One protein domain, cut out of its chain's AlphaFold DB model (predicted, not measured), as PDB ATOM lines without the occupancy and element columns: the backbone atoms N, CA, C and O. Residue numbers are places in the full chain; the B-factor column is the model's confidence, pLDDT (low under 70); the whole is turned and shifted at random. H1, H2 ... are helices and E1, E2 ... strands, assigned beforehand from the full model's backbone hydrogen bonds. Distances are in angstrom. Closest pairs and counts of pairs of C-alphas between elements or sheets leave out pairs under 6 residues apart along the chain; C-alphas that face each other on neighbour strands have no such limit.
ATOM      1  N   LEU A  52       9.026  40.787   9.760       52.38
ATOM      2  CA  LEU A  52       7.877  39.910   9.913       52.38
ATOM      3  C   LEU A  52       6.682  40.600   9.251       52.38
ATOM      4  O   LEU A  52       6.305  41.707   9.641       52.38
ATOM      5  N   GLU A  53       6.129  39.963   8.223       58.31
ATOM      6  CA  GLU A  53       4.861  40.358   7.611       58.31
ATOM      7  C   GLU A  53       3.771  40.332   8.686       58.31
ATOM      8  O   GLU A  53       3.571  39.313   9.352       58.31
ATOM      9  N   VAL A  54       3.063  41.448   8.865       57.41
ATOM     10  CA  VAL A  54       1.907  41.501   9.768       57.41
ATOM     11  C   VAL A  54       0.752  40.743   9.107       57.41
ATOM     12  O   VAL A  54      -0.035  41.315   8.357       57.41
ATOM     13  N   GLY A  55       0.701  39.431   9.334       58.50
ATOM     14  CA  GLY A  55      -0.433  38.565   8.998       58.50
ATOM     15  C   GLY A  55      -1.400  38.393  10.176       58.50
ATOM     16  O   GLY A  55      -1.227  39.008  11.225       58.50
ATOM     17  N   ASP A  56      -2.381  37.496  10.039       54.53
ATOM     18  CA  ASP A  56      -3.365  37.152  11.089       54.53
ATOM     19  C   ASP A  56      -2.756  36.458  12.334       54.53
ATOM     20  O   ASP A  56      -3.484  35.999  13.217       54.53
ATOM     21  N   ASP A  57      -1.426  36.342  12.415       58.34
ATOM     22  CA  ASP A  57      -0.738  35.737  13.550       58.34
ATOM     23  C   ASP A  57      -0.694  36.724  14.734       58.34
ATOM     24  O   ASP A  57      -0.031  37.766  14.655       58.34
ATOM     25  N   PRO A  58      -1.344  36.406  15.869       60.59
ATOM     26  CA  PRO A  58      -1.369  37.278  17.042       60.59
ATOM     27  C   PRO A  58       0.017  37.519  17.665       60.59
ATOM     28  O   PRO A  58       0.167  38.432  18.478       60.59
ATOM     29  N   LEU A  59       1.037  36.726  17.315       61.00
ATOM     30  CA  LEU A  59       2.416  36.930  17.767       61.00
ATOM     31  C   LEU A  59       3.142  38.043  16.995       61.00
ATOM     32  O   LEU A  59       4.117  38.591  17.515       61.00
ATOM     33  N   ILE A  60       2.658  38.406  15.802       66.06
ATOM     34  CA  ILE A  60       3.261  39.392  14.892       66.06
ATOM     35  C   ILE A  60       2.449  40.699  14.916       66.06
ATOM     36  O   ILE A  60       2.203  41.348  13.904       66.06
ATOM     37  N   LEU A  61       2.002  41.105  16.105       74.31
ATOM     38  CA  LEU A  61       1.299  42.372  16.285       74.31
ATOM     39  C   LEU A  61       2.270  43.503  16.664       74.31
ATOM     40  O   LEU A  61       3.203  43.288  17.450       74.31
ATOM     41  N   PRO A  62       2.048  44.726  16.149       77.50
ATOM     42  CA  PRO A  62       2.811  45.903  16.545       77.50
ATOM     43  C   PRO A  62       2.563  46.221  18.021       77.50
ATOM     44  O   PRO A  62       1.436  46.474  18.430       77.50
ATOM     45  N   ALA A  63       3.631  46.221  18.817       79.25
ATOM     46  CA  ALA A  63       3.609  46.547  20.244       79.25
ATOM     47  C   ALA A  63       4.243  47.912  20.547       79.25
ATOM     48  O   ALA A  63       4.015  48.485  21.609       79.25
ATOM     49  N   SER A  64       5.054  48.430  19.626       80.81
ATOM     50  CA  SER A  64       5.644  49.759  19.708       80.81
ATOM     51  C   SER A  64       5.782  50.343  18.313       80.81
ATOM     52  O   SER A  64       6.026  49.620  17.348       80.81
ATOM     53  N   VAL A  65       5.625  51.655  18.202       84.81
ATOM     54  CA  VAL A  65       5.773  52.382  16.947       84.81
ATOM     55  C   VAL A  65       6.619  53.618  17.214       84.81
ATOM     56  O   VAL A  65       6.390  54.336  18.183       84.81
ATOM     57  N   MET A  66       7.618  53.858  16.369       84.00
ATOM     58  CA  MET A  66       8.523  54.998  16.477       84.00
ATOM     59  C   MET A  66       8.572  55.741  15.148       84.00
ATOM     60  O   MET A  66       8.862  55.148  14.109       84.00
ATOM     61  N   ALA A  67       8.339  57.052  15.186       84.94
ATOM     62  CA  ALA A  67       8.566  57.937  14.052       84.94
ATOM     63  C   ALA A  67       9.820  58.782  14.288       84.94
ATOM     64  O   ALA A  67       9.925  59.497  15.280       84.94
ATOM     65  N   MET A  68      10.768  58.711  13.355       79.94
ATOM     66  CA  MET A  68      11.973  59.537  13.336       79.94
ATOM     67  C   MET A  68      12.243  60.008  11.907       79.94
ATOM     68  O   MET A  68      12.229  59.209  10.970       79.94
ATOM     69  N   ASN A  69      12.524  61.301  11.731       78.69
ATOM     70  CA  ASN A  69      12.924  61.889  10.445       78.69
ATOM     71  C   ASN A  69      11.958  61.571   9.281       78.69
ATOM     72  O   ASN A  69      12.389  61.205   8.188       78.69
ATOM     73  N   GLY A  70      10.644  61.643   9.526       77.00
ATOM     74  CA  GLY A  70       9.611  61.379   8.512       77.00
ATOM     75  C   GLY A  70       9.430  59.903   8.133       77.00
ATOM     76  O   GLY A  70       8.642  59.588   7.241       77.00
ATOM     77  N   LYS A  71      10.137  58.987   8.804       82.00
ATOM     78  CA  LYS A  71       9.974  57.541   8.650       82.00
ATOM     79  C   LYS A  71       9.409  56.953   9.930       82.00
ATOM     80  O   LYS A  71       9.917  57.219  11.017       82.00
ATOM     81  N   CYS A  72       8.384  56.132   9.785       84.19
ATOM     82  CA  CYS A  72       7.766  55.407  10.874       84.19
ATOM     83  C   CYS A  72       8.152  53.925  10.795       84.19
ATOM     84  O   CYS A  72       8.163  53.329   9.717       84.19
ATOM     85  N   LYS A  73       8.503  53.344  11.943       87.00
ATOM     86  CA  LYS A  73       8.810  51.922  12.106       87.00
ATOM     87  C   LYS A  73       7.965  51.341  13.228       87.00
ATOM     88  O   LYS A  73       7.872  51.952  14.291       87.00
ATOM     89  N   ALA A  74       7.402  50.157  13.012       86.69
ATOM     90  CA  ALA A  74       6.756  49.392  14.069       86.69
ATOM     91  C   ALA A  74       7.603  48.198  14.480       86.69
ATOM     92  O   ALA A  74       8.283  47.577  13.664       86.69
ATOM     93  N   TYR A  75       7.503  47.879  15.758       86.00
ATOM     94  CA  TYR A  75       8.208  46.793  16.392       86.00
ATOM     95  C   TYR A  75       7.209  45.865  17.055       86.00
ATOM     96  O   TYR A  75       6.223  46.312  17.657       86.00
ATOM     97  N   ASN A  76       7.478  44.568  16.961       83.75
ATOM     98  CA  ASN A  76       6.745  43.596  17.739       83.75
ATOM     99  C   ASN A  76       7.141  43.699  19.217       83.75
ATOM    100  O   ASN A  76       7.994  44.472  19.659       83.75
ATOM    101  N   GLN A  77       6.504  42.846  19.990       79.44
ATOM    102  CA  GLN A  77       6.647  42.776  21.426       79.44
ATOM    103  C   GLN A  77       8.062  42.362  21.900       79.44
ATOM    104  O   GLN A  77       8.389  42.576  23.067       79.44
ATOM    105  N   TYR A  78       8.863  41.757  21.022       82.69
ATOM    106  CA  TYR A  78      10.226  41.277  21.266       82.69
ATOM    107  C   TYR A  78      11.300  42.249  20.751       82.69
ATOM    108  O   TYR A  78      12.479  42.060  21.037       82.69
ATOM    109  N   GLY A  79      10.898  43.315  20.050       80.88
ATOM    110  CA  GLY A  79      11.800  44.297  19.448       80.88
ATOM    111  C   GLY A  79      12.140  44.032  17.979       80.88
ATOM    112  O   GLY A  79      12.965  44.756  17.423       80.88
ATOM    113  N   ASP A  80      11.506  43.051  17.330       82.00
ATOM    114  CA  ASP A  80      11.703  42.787  15.903       82.00
ATOM    115  C   ASP A  80      10.971  43.821  15.051       82.00
ATOM    116  O   ASP A  80       9.860  44.244  15.378       82.00
ATOM    117  N   LEU A  81      11.589  44.209  13.934       83.19
ATOM    118  CA  LEU A  81      11.009  45.152  12.984       83.19
ATOM    119  C   LEU A  81       9.895  44.471  12.178       83.19
ATOM    120  O   LEU A  81      10.106  43.427  11.562       83.19
ATOM    121  N   LEU A  82       8.723  45.094  12.146       83.00
ATOM    122  CA  LEU A  82       7.589  44.615  11.362       83.00
ATOM    123  C   LEU A  82       7.620  45.185   9.945       83.00
ATOM    124  O   LEU A  82       7.972  46.353   9.751       83.00
ATOM    125  N   ASN A  83       7.214  44.375   8.963       83.19
ATOM    126  CA  ASN A  83       6.993  44.856   7.604       83.19
ATOM    127  C   ASN A  83       5.622  45.536   7.523       83.19
ATOM    128  O   ASN A  83       4.598  44.870   7.382       83.19
ATOM    129  N   ILE A  84       5.589  46.862   7.654       81.12
ATOM    130  CA  ILE A  84       4.366  47.659   7.509       81.12
ATOM    131  C   ILE A  84       4.627  48.897   6.660       81.12
ATOM    132  O   ILE A  84       5.742  49.428   6.632       81.12
ATOM    133  N   SER A  85       3.587  49.400   5.995       84.31
ATOM    134  CA  SER A  85       3.714  50.642   5.237       84.31
ATOM    135  C   SER A  85       3.877  51.847   6.170       84.31
ATOM    136  O   SER A  85       3.384  51.867   7.302       84.31
ATOM    137  N   ASN A  86       4.547  52.895   5.681       84.56
ATOM    138  CA  ASN A  86       4.733  54.129   6.448       84.56
ATOM    139  C   ASN A  86       3.382  54.768   6.824       84.56
ATOM    140  O   ASN A  86       3.231  55.288   7.924       84.56
ATOM    141  N   GLU A  87       2.382  54.678   5.943       83.75
ATOM    142  CA  GLU A  87       1.026  55.186   6.185       83.75
ATOM    143  C   GLU A  87       0.330  54.441   7.327       83.75
ATOM    144  O   GLU A  87      -0.179  55.069   8.254       83.75
ATOM    145  N   GLN A  88       0.365  53.104   7.311       80.81
ATOM    146  CA  GLN A  88      -0.195  52.279   8.386       80.81
ATOM    147  C   GLN A  88       0.510  52.544   9.718       80.81
ATOM    148  O   GLN A  88      -0.125  52.612  10.768       80.81
ATOM    149  N   CYS A  89       1.824  52.736   9.670       83.38
ATOM    150  CA  CYS A  89       2.633  53.054  10.833       83.38
ATOM    151  C   CYS A  89       2.250  54.404  11.458       83.38
ATOM    152  O   CYS A  89       2.001  54.493  12.660       83.38
ATOM    153  N   LEU A  90       2.138  55.453  10.639       83.31
ATOM    154  CA  LEU A  90       1.717  56.781  11.090       83.31
ATOM    155  C   LEU A  90       0.283  56.771  11.625       83.31
ATOM    156  O   LEU A  90      -0.016  57.439  12.613       83.31
ATOM    157  N   TYR A  91      -0.589  55.968  11.022       80.00
ATOM    158  CA  TYR A  91      -1.960  55.806  11.483       80.00
ATOM    159  C   TYR A  91      -2.046  55.199  12.893       80.00
ATOM    160  O   TYR A  91      -2.851  55.640  13.715       80.00
ATOM    161  N   MET A  92      -1.160  54.253  13.219       79.12
ATOM    162  CA  MET A  92      -1.055  53.686  14.569       79.12
ATOM    163  C   MET A  92      -0.532  54.681  15.613       79.12
ATOM    164  O   MET A  92      -0.853  54.534  16.790       79.12
ATOM    165  N   LEU A  93       0.241  55.692  15.201       77.12
ATOM    166  CA  LEU A  93       0.687  56.778  16.083       77.12
ATOM    167  C   LEU A  93      -0.404  57.829  16.320       77.12
ATOM    168  O   LEU A  93      -0.480  58.398  17.408       77.12
ATOM    169  N   ALA A  94      -1.234  58.101  15.311       72.94
ATOM    170  CA  ALA A  94      -2.270  59.128  15.379       72.94
ATOM    171  C   ALA A  94      -3.447  58.736  16.292       72.94
ATOM    172  O   ALA A  94      -4.036  59.593  16.958       72.94
ATOM    173  N   GLU A  95      -3.792  57.447  16.349       61.94
ATOM    174  CA  GLU A  95      -4.911  56.954  17.151       61.94
ATOM    175  C   GLU A  95      -4.449  56.412  18.515       61.94
ATOM    176  O   GLU A  95      -3.898  55.313  18.630       61.94
ATOM    177  N   LYS A  96      -4.723  57.176  19.588       56.81
ATOM    178  CA  LYS A  96      -4.499  56.732  20.975       56.81
ATOM    179  C   LYS A  96      -5.231  55.402  21.223       56.81
ATOM    180  O   LYS A  96      -6.453  55.349  21.142       56.81
ATOM    181  N   GLY A  97      -4.479  54.352  21.567       59.56
ATOM    182  CA  GLY A  97      -5.018  53.042  21.964       59.56
ATOM    183  C   GLY A  97      -5.007  51.947  20.890       59.56
ATOM    184  O   GLY A  97      -5.442  50.836  21.183       59.56
ATOM    185  N   ARG A  98      -4.502  52.213  19.676       62.41
ATOM    186  CA  ARG A  98      -4.371  51.180  18.626       62.41
ATOM    187  C   ARG A  98      -3.182  50.256  18.769       62.41
ATOM    188  O   ARG A  98      -3.249  49.119  18.317       62.41
ATOM    189  N   ILE A  99      -2.103  50.745  19.365       61.56
ATOM    190  CA  ILE A  99      -1.016  49.875  19.788       61.56
ATOM    191  C   ILE A  99      -1.568  49.126  21.000       61.56
ATOM    192  O   ILE A  99      -1.872  49.788  22.000       61.56
ATOM    193  N   PRO A 100      -1.770  47.798  20.929       56.84
ATOM    194  CA  PRO A 100      -2.287  47.046  22.056       56.84
ATOM    195  C   PRO A 100      -1.341  47.268  23.235       56.84
ATOM    196  O   PRO A 100      -0.206  46.788  23.233       56.84
TER     197      PRO A 100
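Overview. This is residues 52 to 100 of the 163 residues of an uncharacterized protein of Moraxella lacunata (UniProt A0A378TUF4). Little regular structure is present: a small two-stranded hairpin, E1 and E2, has one short helix, H1, packed over one face, and the unnamed stretch 52 to 63 winds beyond the end of the hairpin where E1 begins. The printed part has 49 residues, with E1, E2 and H1 in that order, the strands antiparallel; the class is mixed, with 19 residues in named elements. It is compact, radius of gyration of the C-alphas 9.9 A, and spans 28 by 20 by 16 A.

Along the chain. E1, residues 64 to 68, begins at C-alpha 64 (5.644, 49.759, 19.708) and is 13.3 A long. E2, residues 71 to 75, is 13.4 A long. H1, residues 86 to 94, is 12.4 A long and ends at C-alpha 94 (-2.270, 59.128, 15.379).

Arrangement. Residues 52 to 53 pair in parallel with residues 82 to 83. E1 and E2 form a hairpin with a tight link, antiparallel at 160 degrees; N 66 and O 73, 2.8 A apart, are within hydrogen-bond range. The closest C-alphas of E2 and H1 are those of Cys 72 and Asn 86, 5.5 A; of E1 and H1, Val 65 and Leu 93, 6.8 A. In H1 every O i to N i+4 pair is within hydrogen-bond range.

Size, cuts and confidence. The C-alphas farthest apart are those of Asp 57 and Asn 69, 29.7 A. The printed part has no cut, and neither link is long. The pLDDT of this model is under 70 at residues 52 to 60 and 95 to 100.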